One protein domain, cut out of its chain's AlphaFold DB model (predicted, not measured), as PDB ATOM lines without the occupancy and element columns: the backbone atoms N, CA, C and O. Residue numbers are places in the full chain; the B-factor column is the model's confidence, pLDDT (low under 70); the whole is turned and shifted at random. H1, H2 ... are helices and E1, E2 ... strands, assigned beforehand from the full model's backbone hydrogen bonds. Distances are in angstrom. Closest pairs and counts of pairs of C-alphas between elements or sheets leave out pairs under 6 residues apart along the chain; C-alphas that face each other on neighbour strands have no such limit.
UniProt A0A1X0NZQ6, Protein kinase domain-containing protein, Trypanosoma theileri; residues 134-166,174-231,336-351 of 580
ATOM      1  N   GLN A 134     -13.531   8.116  39.590       86.25
ATOM      2  CA  GLN A 134     -14.978   8.122  39.829       86.25
ATOM      3  C   GLN A 134     -15.768   8.612  38.610       86.25
ATOM      4  O   GLN A 134     -16.787   8.016  38.266       86.25
ATOM      5  N   GLU A 135     -15.290   9.656  37.930       86.31
ATOM      6  CA  GLU A 135     -15.903  10.141  36.691       86.31
ATOM      7  C   GLU A 135     -15.829   9.073  35.599       86.31
ATOM      8  O   GLU A 135     -16.848   8.747  34.991       86.31
ATOM      9  N   LEU A 136     -14.667   8.443  35.411       87.31
ATOM     10  CA  LEU A 136     -14.499   7.375  34.421       87.31
ATOM     11  C   LEU A 136     -15.389   6.162  34.710       87.31
ATOM     12  O   LEU A 136     -16.006   5.628  33.792       87.31
ATOM     13  N   GLN A 137     -15.517   5.762  35.976       89.31
ATOM     14  CA  GLN A 137     -16.431   4.692  36.394       89.31
ATOM     15  C   GLN A 137     -17.906   5.034  36.160       89.31
ATOM     16  O   GLN A 137     -18.719   4.131  35.981       89.31
ATOM     17  N   SER A 138     -18.267   6.320  36.174       90.25
ATOM     18  CA  SER A 138     -19.631   6.759  35.864       90.25
ATOM     19  C   SER A 138     -19.925   6.789  34.361       90.25
ATOM     20  O   SER A 138     -21.078   6.639  33.961       90.25
ATOM     21  N   LEU A 139     -18.892   6.971  33.532       88.56
ATOM     22  CA  LEU A 139     -19.008   7.129  32.081       88.56
ATOM     23  C   LEU A 139     -18.849   5.814  31.308       88.56
ATOM     24  O   LEU A 139     -19.417   5.677  30.224       88.56
ATOM     25  N   TYR A 140     -18.074   4.863  31.835       91.94
ATOM     26  CA  TYR A 140     -17.668   3.659  31.113       91.94
ATOM     27  C   TYR A 140     -18.020   2.378  31.862       91.94
ATOM     28  O   TYR A 140     -17.998   2.316  33.091       91.94
ATOM     29  N   LEU A 141     -18.301   1.322  31.096       92.62
ATOM     30  CA  LEU A 141     -18.524  -0.013  31.640       92.62
ATOM     31  C   LEU A 141     -17.234  -0.533  32.295       92.62
ATOM     32  O   LEU A 141     -16.157  -0.437  31.709       92.62
ATOM     33  N   ASP A 142     -17.341  -1.121  33.488       91.62
ATOM     34  CA  ASP A 142     -16.197  -1.767  34.145       91.62
ATOM     35  C   ASP A 142     -15.701  -2.948  33.293       91.62
ATOM     36  O   ASP A 142     -16.467  -3.867  32.980       91.62
ATOM     37  N   ALA A 143     -14.409  -2.941  32.953       90.06
ATOM     38  CA  ALA A 143     -13.752  -3.990  32.177       90.06
ATOM     39  C   ALA A 143     -13.904  -5.396  32.789       90.06
ATOM     40  O   ALA A 143     -13.888  -6.387  32.059       90.06
ATOM     41  N   LYS A 144     -14.122  -5.520  34.107       87.31
ATOM     42  CA  LYS A 144     -14.425  -6.812  34.759       87.31
ATOM     43  C   LYS A 144     -15.708  -7.455  34.240       87.31
ATOM     44  O   LYS A 144     -15.827  -8.677  34.237       87.31
ATOM     45  N   ASN A 145     -16.652  -6.636  33.785       89.12
ATOM     46  CA  ASN A 145     -17.911  -7.069  33.192       89.12
ATOM     47  C   ASN A 145     -17.832  -7.119  31.660       89.12
ATOM     48  O   ASN A 145     -18.866  -7.086  30.994       89.12
ATOM     49  N   SER A 146     -16.619  -7.191  31.096       90.06
ATOM     50  CA  SER A 146     -16.406  -7.236  29.652       90.06
ATOM     51  C   SER A 146     -17.245  -8.346  29.001       90.06
ATOM     52  O   SER A 146     -17.188  -9.506  29.448       90.06
ATOM     53  N   PRO A 147     -17.988  -8.037  27.919       91.81
ATOM     54  CA  PRO A 147     -18.683  -9.039  27.118       91.81
ATOM     55  C   PRO A 147     -17.719  -9.833  26.224       91.81
ATOM     56  O   PRO A 147     -18.160 -10.710  25.485       91.81
ATOM     57  N   TYR A 148     -16.420  -9.542  26.286       90.81
ATOM     58  CA  TYR A 148     -15.376 -10.163  25.484       90.81
ATOM     59  C   TYR A 148     -14.452 -11.014  26.347       90.81
ATOM     60  O   TYR A 148     -14.141 -10.657  27.485       90.81
ATOM     61  N   GLU A 149     -14.015 -12.130  25.777       88.25
ATOM     62  CA  GLU A 149     -12.994 -13.010  26.326       88.25
ATOM     63  C   GLU A 149     -11.664 -12.735  25.620       88.25
ATOM     64  O   GLU A 149     -11.578 -12.830  24.393       88.25
ATOM     65  N   PHE A 150     -10.637 -12.355  26.380       85.69
ATOM     66  CA  PHE A 150      -9.320 -12.043  25.829       85.69
ATOM     67  C   PHE A 150      -8.587 -13.323  25.432       85.69
ATOM     68  O   PHE A 150      -8.526 -14.284  26.192       85.69
ATOM     69  N   LEU A 151      -7.980 -13.318  24.245       79.62
ATOM     70  CA  LEU A 151      -7.186 -14.450  23.761       79.62
ATOM     71  C   LEU A 151      -5.748 -14.438  24.298       79.62
ATOM     72  O   LEU A 151      -5.006 -15.397  24.100       79.62
ATOM     73  N   LEU A 152      -5.359 -13.360  24.980       75.81
ATOM     74  CA  LEU A 152      -4.068 -13.215  25.639       75.81
ATOM     75  C   LEU A 152      -4.188 -13.609  27.115       75.81
ATOM     76  O   LEU A 152      -5.091 -13.147  27.810       75.81
ATOM     77  N   GLY A 153      -3.262 -14.436  27.606       70.69
ATOM     78  CA  GLY A 153      -3.238 -14.825  29.015       70.69
ATOM     79  C   GLY A 153      -2.943 -13.642  29.944       70.69
ATOM     80  O   GLY A 153      -2.191 -12.735  29.588       70.69
ATOM     81  N   GLU A 154      -3.472 -13.680  31.172       73.44
ATOM     82  CA  GLU A 154      -3.295 -12.617  32.182       73.44
ATOM     83  C   GLU A 154      -1.824 -12.268  32.459       73.44
ATOM     84  O   GLU A 154      -1.497 -11.108  32.696       73.44
ATOM     85  N   GLY A 155      -0.913 -13.246  32.390       71.38
ATOM     86  CA  GLY A 155       0.524 -13.007  32.559       71.38
ATOM     87  C   GLY A 155       1.124 -12.131  31.454       71.38
ATOM     88  O   GLY A 155       1.848 -11.181  31.749       71.38
ATOM     89  N   ASP A 156       0.785 -12.407  30.193       70.62
ATOM     90  CA  ASP A 156       1.246 -11.619  29.048       70.62
ATOM     91  C   ASP A 156       0.555 -10.254  29.008       70.62
ATOM     92  O   ASP A 156       1.209  -9.232  28.795       70.62
ATOM     93  N   TYR A 157      -0.747 -10.216  29.308       72.00
ATOM     94  CA  TYR A 157      -1.511  -8.979  29.446       72.00
ATOM     95  C   TYR A 157      -0.909  -8.064  30.522       72.00
ATOM     96  O   TYR A 157      -0.624  -6.897  30.259       72.00
ATOM     97  N   ALA A 158      -0.609  -8.598  31.709       71.94
ATOM     98  CA  ALA A 158       0.071  -7.862  32.772       71.94
ATOM     99  C   ALA A 158       1.492  -7.433  32.369       71.94
ATOM    100  O   ALA A 158       1.911  -6.324  32.705       71.94
ATOM    101  N   ALA A 159       2.219  -8.254  31.603       72.19
ATOM    102  CA  ALA A 159       3.536  -7.887  31.095       72.19
ATOM    103  C   ALA A 159       3.478  -6.662  30.169       72.19
ATOM    104  O   ALA A 159       4.380  -5.832  30.226       72.19
ATOM    105  N   HIS A 160       2.424  -6.491  29.364       69.81
ATOM    106  CA  HIS A 160       2.244  -5.271  28.567       69.81
ATOM    107  C   HIS A 160       2.083  -4.012  29.429       69.81
ATOM    108  O   HIS A 160       2.575  -2.952  29.050       69.81
ATOM    109  N   PHE A 161       1.465  -4.127  30.606       67.94
ATOM    110  CA  PHE A 161       1.324  -3.016  31.549       67.94
ATOM    111  C   PHE A 161       2.556  -2.772  32.421       67.94
ATOM    112  O   PHE A 161       2.746  -1.644  32.859       67.94
ATOM    113  N   ALA A 162       3.386  -3.784  32.670       63.75
ATOM    114  CA  ALA A 162       4.602  -3.657  33.479       63.75
ATOM    115  C   ALA A 162       5.812  -3.099  32.701       63.75
ATOM    116  O   ALA A 162       6.849  -2.812  33.296       63.75
ATOM    117  N   ARG A 163       5.717  -2.990  31.372       64.12
ATOM    118  CA  ARG A 163       6.832  -2.619  30.492       64.12
ATOM    119  C   ARG A 163       6.872  -1.106  30.253       64.12
ATOM    120  O   ARG A 163       6.252  -0.611  29.318       64.12
ATOM    121  N   ASP A 164       7.647  -0.394  31.068       41.59
ATOM    122  CA  ASP A 164       8.119   0.958  30.750       41.59
ATOM    123  C   ASP A 164       9.332   0.837  29.805       41.59
ATOM    124  O   ASP A 164      10.444   0.549  30.238       41.59
ATOM    125  N   GLY A 165       9.127   0.987  28.493       37.59
ATOM    126  CA  GLY A 165      10.226   1.100  27.521       37.59
ATOM    127  C   GLY A 165      10.296   0.023  26.429       37.59
ATOM    128  O   GLY A 165      10.013  -1.159  26.619       37.59
ATOM    129  N   SER A 166      10.672   0.489  25.238       36.00
ATOM    130  CA  SER A 166      10.738  -0.211  23.951       36.00
ATOM    131  C   SER A 166      11.614  -1.472  23.948       36.00
ATOM    132  O   SER A 166      12.811  -1.368  24.187       36.00
ATOM    133  N   LEU A 174       2.650 -15.666  17.856       37.56
ATOM    134  CA  LEU A 174       1.330 -14.999  17.759       37.56
ATOM    135  C   LEU A 174       1.283 -13.492  18.094       37.56
ATOM    136  O   LEU A 174       0.316 -12.982  18.654       37.56
ATOM    137  N   GLY A 175       2.334 -12.762  17.729       37.72
ATOM    138  CA  GLY A 175       2.475 -11.341  17.997       37.72
ATOM    139  C   GLY A 175       1.706 -10.542  16.962       37.72
ATOM    140  O   GLY A 175       2.319  -9.820  16.182       37.72
ATOM    141  N   VAL A 176       0.379 -10.685  16.930       39.38
ATOM    142  CA  VAL A 176      -0.510  -9.812  16.154       39.38
ATOM    143  C   VAL A 176      -0.663  -8.500  16.929       39.38
ATOM    144  O   VAL A 176      -1.712  -8.174  17.473       39.38
ATOM    145  N   CYS A 177       0.441  -7.766  17.046       43.28
ATOM    146  CA  CYS A 177       0.468  -6.427  17.618       43.28
ATOM    147  C   CYS A 177       0.236  -5.428  16.485       43.28
ATOM    148  O   CYS A 177       1.168  -4.786  15.999       43.28
ATOM    149  N   LEU A 178      -1.015  -5.333  16.049       39.62
ATOM    150  CA  LEU A 178      -1.465  -4.293  15.132       39.62
ATOM    151  C   LEU A 178      -1.444  -2.966  15.880       39.62
ATOM    152  O   LEU A 178      -2.121  -2.829  16.893       39.62
ATOM    153  N   GLY A 179      -0.650  -2.013  15.396       40.56
ATOM    154  CA  GLY A 179      -0.609  -0.652  15.923       40.56
ATOM    155  C   GLY A 179      -0.040  -0.551  17.341       40.56
ATOM    156  O   GLY A 179      -0.769  -0.556  18.329       40.56
ATOM    157  N   ARG A 180       1.276  -0.335  17.454       44.56
ATOM    158  CA  ARG A 180       1.799   0.468  18.570       44.56
ATOM    159  C   ARG A 180       1.508   1.934  18.238       44.56
ATOM    160  O   ARG A 180       2.391   2.653  17.780       44.56
ATOM    161  N   GLY A 181       0.254   2.345  18.416       42.38
ATOM    162  CA  GLY A 181      -0.070   3.759  18.584       42.38
ATOM    163  C   GLY A 181       0.630   4.261  19.839       42.38
ATOM    164  O   GLY A 181       0.811   3.481  20.775       42.38
ATOM    165  N   ASN A 182       1.060   5.521  19.864       45.16
ATOM    166  CA  ASN A 182       2.068   6.048  20.796       45.16
ATOM    167  C   ASN A 182       1.842   5.769  22.305       45.16
ATOM    168  O   ASN A 182       2.779   5.954  23.078       45.16
ATOM    169  N   TYR A 183       0.670   5.282  22.745       53.16
ATOM    170  CA  TYR A 183       0.338   5.062  24.160       53.16
ATOM    171  C   TYR A 183      -0.527   3.815  24.470       53.16
ATOM    172  O   TYR A 183      -1.065   3.710  25.576       53.16
ATOM    173  N   GLY A 184      -0.657   2.853  23.542       65.88
ATOM    174  CA  GLY A 184      -1.492   1.658  23.742       65.88
ATOM    175  C   GLY A 184      -1.040   0.396  22.997       65.88
ATOM    176  O   GLY A 184      -0.100   0.418  22.205       65.88
ATOM    177  N   PHE A 185      -1.710  -0.724  23.268       77.19
ATOM    178  CA  PHE A 185      -1.499  -2.006  22.585       77.19
ATOM    179  C   PHE A 185      -2.832  -2.680  22.267       77.19
ATOM    180  O   PHE A 185      -3.832  -2.430  22.933       77.19
ATOM    181  N   VAL A 186      -2.860  -3.531  21.244       81.81
ATOM    182  CA  VAL A 186      -4.070  -4.245  20.827       81.81
ATOM    183  C   VAL A 186      -4.011  -5.691  21.298       81.81
ATOM    184  O   VAL A 186      -2.992  -6.362  21.142       81.81
ATOM    185  N   VAL A 187      -5.118  -6.167  21.861       83.56
ATOM    186  CA  VAL A 187      -5.299  -7.548  22.302       83.56
ATOM    187  C   VAL A 187      -6.458  -8.171  21.534       83.56
ATOM    188  O   VAL A 187      -7.553  -7.609  21.542       83.56
ATOM    189  N   PRO A 188      -6.267  -9.322  20.877       85.62
ATOM    190  CA  PRO A 188      -7.370 -10.010  20.229       85.62
ATOM    191  C   PRO A 188      -8.317 -10.614  21.278       85.62
ATOM    192  O   PRO A 188      -7.882 -11.152  22.300       85.62
ATOM    193  N   ALA A 189      -9.618 -10.525  21.027       88.25
ATOM    194  CA  ALA A 189     -10.661 -11.050  21.904       88.25
ATOM    195  C   ALA A 189     -11.819 -11.644  21.091       88.25
ATOM    196  O   ALA A 189     -11.963 -11.359  19.904       88.25
ATOM    197  N   ILE A 190     -12.655 -12.462  21.729       89.12
ATOM    198  CA  ILE A 190     -13.866 -13.038  21.127       89.12
ATOM    199  C   ILE A 190     -15.082 -12.607  21.958       89.12
ATOM    200  O   ILE A 190     -15.011 -12.628  23.189       89.12
ATOM    201  N   PRO A 191     -16.221 -12.235  21.345       88.88
ATOM    202  CA  PRO A 191     -17.466 -12.033  22.080       88.88
ATOM    203  C   PRO A 191     -17.874 -13.293  22.851       88.88
ATOM    204  O   PRO A 191     -17.956 -14.378  22.279       88.88
ATOM    205  N   LYS A 192     -18.218 -13.165  24.135       87.00
ATOM    206  CA  LYS A 192     -18.683 -14.293  24.964       87.00
ATOM    207  C   LYS A 192     -19.951 -14.948  24.411       87.00
ATOM    208  O   LYS A 192     -20.165 -16.138  24.616       87.00
ATOM    209  N   SER A 193     -20.761 -14.207  23.657       82.75
ATOM    210  CA  SER A 193     -21.899 -14.750  22.904       82.75
ATOM    211  C   SER A 193     -21.480 -15.721  21.793       82.75
ATOM    212  O   SER A 193     -22.200 -16.677  21.524       82.75
ATOM    213  N   ALA A 194     -20.312 -15.520  21.174       75.75
ATOM    214  CA  ALA A 194     -19.774 -16.383  20.121       75.75
ATOM    215  C   ALA A 194     -19.086 -17.651  20.663       75.75
ATOM    216  O   ALA A 194     -18.791 -18.560  19.890       75.75
ATOM    217  N   LEU A 195     -18.859 -17.738  21.982       70.62
ATOM    218  CA  LEU A 195     -18.321 -18.928  22.653       70.62
ATOM    219  C   LEU A 195     -19.381 -20.020  22.898       70.62
ATOM    220  O   LEU A 195     -19.024 -21.120  23.304       70.62
ATOM    221  N   GLN A 196     -20.668 -19.757  22.630       57.81
ATOM    222  CA  GLN A 196     -21.735 -20.757  22.765       57.81
ATOM    223  C   GLN A 196     -21.618 -21.826  21.655       57.81
ATOM    224  O   GLN A 196     -22.034 -21.598  20.518       57.81
ATOM    225  N   GLY A 197     -21.033 -22.992  21.969       61.88
ATOM    226  CA  GLY A 197     -20.820 -24.114  21.038       61.88
ATOM    227  C   GLY A 197     -19.435 -24.775  21.162       61.88
ATOM    228  O   GLY A 197     -18.846 -24.786  22.234       61.88
ATOM    229  N   GLU A 198     -18.892 -25.317  20.058       50.00
ATOM    230  CA  GLU A 198     -17.637 -26.114  19.959       50.00
ATOM    231  C   GLU A 198     -16.353 -25.487  20.564       50.00
ATOM    232  O   GLU A 198     -15.313 -26.147  20.593       50.00
ATOM    233  N   LEU A 199     -16.396 -24.231  21.028       55.78
ATOM    234  CA  LEU A 199     -15.291 -23.521  21.686       55.78
ATOM    235  C   LEU A 199     -15.399 -23.489  23.227       55.78
ATOM    236  O   LEU A 199     -14.573 -22.846  23.871       55.78
ATOM    237  N   GLU A 200     -16.375 -24.179  23.832       54.78
ATOM    238  CA  GLU A 200     -16.438 -24.397  25.285       54.78
ATOM    239  C   GLU A 200     -15.283 -25.307  25.742       54.78
ATOM    240  O   GLU A 200     -15.393 -26.532  25.802       54.78
ATOM    241  N   LYS A 201     -14.137 -24.707  26.062       55.09
ATOM    242  CA  LYS A 201     -13.068 -25.346  26.838       55.09
ATOM    243  C   LYS A 201     -12.951 -24.653  28.189       55.09
ATOM    244  O   LYS A 201     -13.267 -23.473  28.316       55.09
ATOM    245  N   ASP A 202     -12.466 -25.395  29.183       47.62
ATOM    246  CA  ASP A 202     -12.083 -24.857  30.488       47.62
ATOM    247  C   ASP A 202     -11.170 -23.631  30.288       47.62
ATOM    248  O   ASP A 202      -9.997 -23.762  29.918       47.62
ATOM    249  N   LEU A 203     -11.723 -22.436  30.544       53.34
ATOM    250  CA  LEU A 203     -11.075 -21.116  30.434       53.34
ATOM    251  C   LEU A 203      -9.778 -21.013  31.262       53.34
ATOM    252  O   LEU A 203      -8.992 -20.086  31.098       53.34
ATOM    253  N   SER A 204      -9.525 -21.985  32.141       49.69
ATOM    254  CA  SER A 204      -8.306 -22.119  32.936       49.69
ATOM    255  C   SER A 204      -7.072 -22.557  32.131       49.69
ATOM    256  O   SER A 204      -5.955 -22.390  32.619       49.69
ATOM    257  N   SER A 205      -7.246 -23.108  30.922       56.50
ATOM    258  CA  SER A 205      -6.152 -23.673  30.110       56.50
ATOM    259  C   SER A 205      -5.566 -22.731  29.045       56.50
ATOM    260  O   SER A 205      -4.529 -23.054  28.466       56.50
ATOM    261  N   GLY A 206      -6.169 -21.552  28.838       63.16
ATOM    262  CA  GLY A 206      -5.772 -20.591  27.801       63.16
ATOM    263  C   GLY A 206      -6.110 -21.047  26.371       63.16
ATOM    264  O   GLY A 206      -6.412 -22.214  26.123       63.16
ATOM    265  N   PHE A 207      -6.077 -20.121  25.409       66.88
ATOM    266  CA  PHE A 207      -6.327 -20.431  23.996       66.88
ATOM    267  C   PHE A 207      -5.060 -20.960  23.314       66.88
ATOM    268  O   PHE A 207      -3.979 -20.393  23.470       66.88
ATOM    269  N   THR A 208      -5.178 -22.032  22.523       69.44
ATOM    270  CA  THR A 208      -4.063 -22.501  21.685       69.44
ATOM    271  C   THR A 208      -3.996 -21.721  20.373       69.44
ATOM    272  O   THR A 208      -4.995 -21.174  19.909       69.44
ATOM    273  N   GLU A 209      -2.840 -21.729  19.704       66.81
ATOM    274  CA  GLU A 209      -2.668 -21.075  18.396       66.81
ATOM    275  C   GLU A 209      -3.674 -21.548  17.339       66.81
ATOM    276  O   GLU A 209      -4.160 -20.757  16.534       66.81
ATOM    277  N   LYS A 210      -4.062 -22.825  17.397       67.81
ATOM    278  CA  LYS A 210      -5.097 -23.383  16.521       67.81
ATOM    279  C   LYS A 210      -6.485 -22.826  16.822       67.81
ATOM    280  O   LYS A 210      -7.244 -22.599  15.887       67.81
ATOM    281  N   ASP A 211      -6.811 -22.605  18.095       67.75
ATOM    282  CA  ASP A 211      -8.106 -22.041  18.489       67.75
ATOM    283  C   ASP A 211      -8.217 -20.575  18.022       67.75
ATOM    284  O   ASP A 211      -9.266 -20.159  17.534       67.75
ATOM    285  N   ILE A 212      -7.115 -19.816  18.090       68.81
ATOM    286  CA  ILE A 212      -7.043 -18.426  17.613       68.81
ATOM    287  C   ILE A 212      -7.192 -18.364  16.089       68.81
ATOM    288  O   ILE A 212      -8.009 -17.597  15.588       68.81
ATOM    289  N   LEU A 213      -6.454 -19.194  15.347       71.12
ATOM    290  CA  LEU A 213      -6.566 -19.260  13.885       71.12
ATOM    291  C   LEU A 213      -7.982 -19.643  13.440       71.12
ATOM    292  O   LEU A 213      -8.539 -18.996  12.557       71.12
ATOM    293  N   HIS A 214      -8.603 -20.618  14.107       72.06
ATOM    294  CA  HIS A 214      -9.988 -21.012  13.840       72.06
ATOM    295  C   HIS A 214     -10.988 -19.882  14.120       72.06
ATOM    296  O   HIS A 214     -11.939 -19.684  13.365       72.06
ATOM    297  N   ALA A 215     -10.778 -19.105  15.185       71.94
ATOM    298  CA  ALA A 215     -11.612 -17.943  15.485       71.94
ATOM    299  C   ALA A 215     -11.458 -16.828  14.437       71.94
ATOM    300  O   ALA A 215     -12.454 -16.196  14.070       71.94
ATOM    301  N   ILE A 216     -10.235 -16.608  13.939       73.12
ATOM    302  CA  ILE A 216      -9.951 -15.670  12.843       73.12
ATOM    303  C   ILE A 216     -10.659 -16.133  11.564       73.12
ATOM    304  O   ILE A 216     -11.343 -15.335  10.931       73.12
ATOM    305  N   GLU A 217     -10.560 -17.418  11.213       74.19
ATOM    306  CA  GLU A 217     -11.229 -17.997  10.038       74.19
ATOM    307  C   GLU A 217     -12.757 -17.883  10.111       74.19
ATOM    308  O   GLU A 217     -13.411 -17.649   9.094       74.19
ATOM    309  N   LYS A 218     -13.337 -17.993  11.312       76.12
ATOM    310  CA  LYS A 218     -14.775 -17.777  11.541       76.12
ATOM    311  C   LYS A 218     -15.186 -16.300  11.581       76.12
ATOM    312  O   LYS A 218     -16.382 -16.025  11.623       76.12
ATOM    313  N   GLY A 219     -14.239 -15.360  11.574       77.19
ATOM    314  CA  GLY A 219     -14.522 -13.925  11.660       77.19
ATOM    315  C   GLY A 219     -15.101 -13.491  13.011       77.19
ATOM    316  O   GLY A 219     -15.806 -12.489  13.080       77.19
ATOM    317  N   CYS A 220     -14.832 -14.244  14.083       83.62
ATOM    318  CA  CYS A 220     -15.369 -13.976  15.423       83.62
ATOM    319  C   CYS A 220     -14.408 -13.177  16.316       83.62
ATOM    320  O   CYS A 220     -14.709 -12.950  17.488       83.62
ATOM    321  N   VAL A 221     -13.238 -12.802  15.797       86.69
ATOM    322  CA  VAL A 221     -12.216 -12.071  16.552       86.69
ATOM    323  C   VAL A 221     -12.445 -10.576  16.416       86.69
ATOM    324  O   VAL A 221     -12.708 -10.067  15.329       86.69
ATOM    325  N   ILE A 222     -12.297  -9.877  17.531       90.69
ATOM    326  CA  ILE A 222     -12.274  -8.424  17.605       90.69
ATOM    327  C   ILE A 222     -10.931  -7.954  18.167       90.69
ATOM    328  O   ILE A 222     -10.214  -8.705  18.835       90.69
ATOM    329  N   ALA A 223     -10.588  -6.701  17.899       90.00
ATOM    330  CA  ALA A 223      -9.409  -6.051  18.441       90.00
ATOM    331  C   ALA A 223      -9.807  -5.224  19.667       90.00
ATOM    332  O   ALA A 223     -10.601  -4.301  19.549       90.00
ATOM    333  N   ILE A 224      -9.244  -5.502  20.840       90.50
ATOM    334  CA  ILE A 224      -9.350  -4.600  21.989       90.50
ATOM    335  C   ILE A 224      -8.100  -3.735  22.023       90.50
ATOM    336  O   ILE A 224      -7.042  -4.194  22.452       90.50
ATOM    337  N   LYS A 225      -8.201  -2.479  21.583       89.12
ATOM    338  CA  LYS A 225      -7.136  -1.504  21.842       89.12
ATOM    339  C   LYS A 225      -7.190  -1.123  23.317       89.12
ATOM    340  O   LYS A 225      -8.245  -0.794  23.842       89.12
ATOM    341  N   VAL A 226      -6.052  -1.172  23.985       86.12
ATOM    342  CA  VAL A 226      -5.880  -0.858  25.400       86.12
ATOM    343  C   VAL A 226      -4.989   0.366  25.491       86.12
ATOM    344  O   VAL A 226      -3.851   0.334  25.024       86.12
ATOM    345  N   SER A 227      -5.499   1.447  26.072       83.69
ATOM    346  CA  SER A 227      -4.791   2.724  26.182       83.69
ATOM    347  C   SER A 227      -4.846   3.224  27.619       83.69
ATOM    348  O   SER A 227      -5.923   3.280  28.213       83.69
ATOM    349  N   ARG A 228      -3.699   3.582  28.207       80.56
ATOM    350  CA  ARG A 228      -3.670   4.142  29.571       80.56
ATOM    351  C   ARG A 228      -4.418   5.478  29.605       80.56
ATOM    352  O   ARG A 228      -4.398   6.230  28.629       80.56
ATOM    353  N   VAL A 229      -5.054   5.804  30.729       75.94
ATOM    354  CA  VAL A 229      -5.725   7.099  30.894       75.94
ATOM    355  C   VAL A 229      -4.682   8.195  31.087       75.94
ATOM    356  O   VAL A 229      -3.988   8.263  32.109       75.94
ATOM    357  N   GLN A 230      -4.606   9.090  30.110       67.25
ATOM    358  CA  GLN A 230      -3.762  10.276  30.133       67.25
ATOM    359  C   GLN A 230      -4.635  11.530  30.083       67.25
ATOM    360  O   GLN A 230      -5.680  11.534  29.440       67.25
ATOM    361  N   ALA A 231      -4.185  12.594  30.751       51.22
ATOM    362  CA  ALA A 231      -4.974  13.796  31.029       51.22
ATOM    363  C   ALA A 231      -5.456  14.583  29.793       51.22
ATOM    364  O   ALA A 231      -6.292  15.456  29.948       51.22
ATOM    365  N   VAL A 336     -16.924   1.327  24.864       93.62
ATOM    366  CA  VAL A 336     -15.625   1.529  25.513       93.62
ATOM    367  C   VAL A 336     -15.750   1.195  26.996       93.62
ATOM    368  O   VAL A 336     -16.686   1.634  27.671       93.62
ATOM    369  N   MET A 337     -14.784   0.434  27.499       94.69
ATOM    370  CA  MET A 337     -14.728  -0.004  28.890       94.69
ATOM    371  C   MET A 337     -13.572   0.672  29.625       94.69
ATOM    372  O   MET A 337     -12.596   1.099  29.008       94.69
ATOM    373  N   TYR A 338     -13.661   0.716  30.951       93.06
ATOM    374  CA  TYR A 338     -12.608   1.223  31.821       93.06
ATOM    375  C   TYR A 338     -12.127   0.134  32.783       93.06
ATOM    376  O   TYR A 338     -12.902  -0.437  33.552       93.06
ATOM    377  N   ASP A 339     -10.828  -0.152  32.745       91.06
ATOM    378  CA  ASP A 339     -10.140  -1.001  33.709       91.06
ATOM    379  C   ASP A 339      -9.613  -0.134  34.857       91.06
ATOM    380  O   ASP A 339      -8.569   0.511  34.752       91.06
ATOM    381  N   THR A 340     -10.336  -0.142  35.981       88.56
ATOM    382  CA  THR A 340      -9.951   0.601  37.191       88.56
ATOM    383  C   THR A 340      -8.635   0.103  37.796       88.56
ATOM    384  O   THR A 340      -7.918   0.879  38.419       88.56
ATOM    385  N   GLN A 341      -8.305  -1.187  37.662       86.88
ATOM    386  CA  GLN A 341      -7.087  -1.732  38.272       86.88
ATOM    387  C   GLN A 341      -5.837  -1.268  37.531       86.88
ATOM    388  O   GLN A 341      -4.801  -1.045  38.153       86.88
ATOM    389  N   ARG A 342      -5.943  -1.145  36.207       84.38
ATOM    390  CA  ARG A 342      -4.822  -0.808  35.323       84.38
ATOM    391  C   ARG A 342      -4.854   0.637  34.822       84.38
ATOM    392  O   ARG A 342      -3.970   1.029  34.066       84.38
ATOM    393  N   ASP A 343      -5.859   1.398  35.251       84.56
ATOM    394  CA  ASP A 343      -6.145   2.773  34.840       84.56
ATOM    395  C   ASP A 343      -6.072   2.950  33.314       84.56
ATOM    396  O   ASP A 343      -5.293   3.741  32.773       84.56
ATOM    397  N   ALA A 344      -6.862   2.138  32.607       86.94
ATOM    398  CA  ALA A 344      -6.828   2.046  31.151       86.94
ATOM    399  C   ALA A 344      -8.220   1.948  30.531       86.94
ATOM    400  O   ALA A 344      -9.120   1.310  31.072       86.94
ATOM    401  N   LEU A 345      -8.373   2.560  29.360       89.56
ATOM    402  CA  LEU A 345      -9.545   2.425  28.509       89.56
ATOM    403  C   LEU A 345      -9.333   1.294  27.507       89.56
ATOM    404  O   LEU A 345      -8.254   1.139  26.929       89.56
ATOM    405  N   LEU A 346     -10.385   0.511  27.309       92.75
ATOM    406  CA  LEU A 346     -10.439  -0.616  26.392       92.75
ATOM    407  C   LEU A 346     -11.437  -0.282  25.287       92.75
ATOM    408  O   LEU A 346     -12.617  -0.061  25.559       92.75
ATOM    409  N   PHE A 347     -10.964  -0.273  24.048       92.88
ATOM    410  CA  PHE A 347     -11.714   0.093  22.855       92.88
ATOM    411  C   PHE A 347     -11.950  -1.164  22.017       92.88
ATOM    412  O   PHE A 347     -11.003  -1.667  21.404       92.88
ATOM    413  N   PRO A 348     -13.180  -1.696  21.982       94.56
ATOM    414  CA  PRO A 348     -13.524  -2.797  21.097       94.56
ATOM    415  C   PRO A 348     -13.617  -2.293  19.657       94.56
ATOM    416  O   PRO A 348     -14.475  -1.473  19.344       94.56
ATOM    417  N   LEU A 349     -12.767  -2.810  18.780       93.38
ATOM    418  CA  LEU A 349     -12.643  -2.448  17.371       93.38
ATOM    419  C   LEU A 349     -12.759  -3.688  16.476       93.38
ATOM    420  O   LEU A 349     -12.555  -4.826  16.910       93.38
ATOM    421  N   GLU A 350     -13.040  -3.455  15.197       89.94
ATOM    422  CA  GLU A 350     -12.921  -4.480  14.159       89.94
ATOM    423  C   GLU A 350     -11.477  -5.021  14.107       89.94
ATOM    424  O   GLU A 350     -10.506  -4.266  14.207       89.94
ATOM    425  N   PHE A 351     -11.324  -6.342  13.970       89.00
ATOM    426  CA  PHE A 351     -10.012  -6.985  13.906       89.00
ATOM    427  C   PHE A 351      -9.495  -7.074  12.469       89.00
ATOM    428  O   PHE A 351     -10.199  -7.535  11.571       89.00
TER     429      PHE A 351
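This is residues 134 to 166, 174 to 231 and 336 to 351 of the 580 residues of the protein "Protein kinase domain-containing protein" of Trypanosoma theileri (UniProt A0A1X0NZQ6). One antiparallel sheet of five strands, curled like part of a barrel and strongly twisted, makes the core, and four short helices are set round it, each only grazing the sheet and touching no other helix. H1 lies by edge strand E4 and H3 follows straight on from E2, while residues 196 to 208 form a long loop before H4. The printed part has 107 residues, with elements in the order H1 E1 H2 E2 H3 H4 E3 E4 E5 and sheet order E1 E2 E3 E5 E4. The class is mixed, helices and strands; the whole is compact, with a radius of gyration of the C-alphas of 14.1 A and spans of 43 by 33 by 25 A.

H1, residues 134 to 139, grazes the sheet with residues 136 to 139; its closest C-alpha to E4, residues 337 to 339, is that of Gln 137, 6.9 A from that of Tyr 338. Residues 141 to 142 form a short parallel pairing with residues 337 to 338 of E4. E1, residues 148 to 150, is an edge strand, antiparallel to E2, residues 184 to 191, with N 149 and O 190 within hydrogen-bond range at 2.8 A. H2, residues 154 to 162, grazes the sheet with residues 157 to 161; the closest C-alphas of H2 and E2 are those of His 160 and Phe 185, 7.8 A apart. E2 bends by 52 degrees at residue 188, and its pairing is staggered: residues 189 to 191 pair with E1, and residues 184 to 189 with E3, residues 222 to 228. E2 and E3 are antiparallel, with N 187 and O 224 at 2.8 A. H3, residues 192 to 195, grazes the sheet with these residues. H4, residues 209 to 217, grazes it with residues 212 to 216; the closest C-alphas of H4 and E2, those of Ala 215 and Ile 190, are 7.8 A apart. E3 is antiparallel to E5, residues 344 to 350, with N 225 and O 347 at 2.9 A. E4, the other edge strand, forms an antiparallel hairpin with E5, with N 339 and O 344 at 2.8 A. E1 and E4 are apart. In H1, H2 and H4 every O i to N i+4 pair is within hydrogen-bond range; H3 is too short for such a pair.

H1, 8.8 A long, begins at C-alpha 134, (-14.978, 8.122, 39.829). E1 spans 6.4 A, H2 12.0 A, E2 21.1 A from C-alpha 184 at (-1.492, 1.658, 23.742), H3 5.2 A, H4 12.4 A, E3 19.4 A and E4 6.7 A. E5, 19.2 A, ends at C-alpha 350, (-12.921, -4.480, 14.159).

The C-alphas farthest apart are those of Glu 198 and Ala 231, 43.3 A. Residues 167 to 173 and 232 to 335 are not printed, with C-alpha gaps of 18.6 A and 17.2 A across the cuts. The link from H3 to H4 is long. The printed part has a mean pLDDT of 73.9; residues 160 to 166, 174 to 184, 196 to 212 and 230 to 231 are under 70.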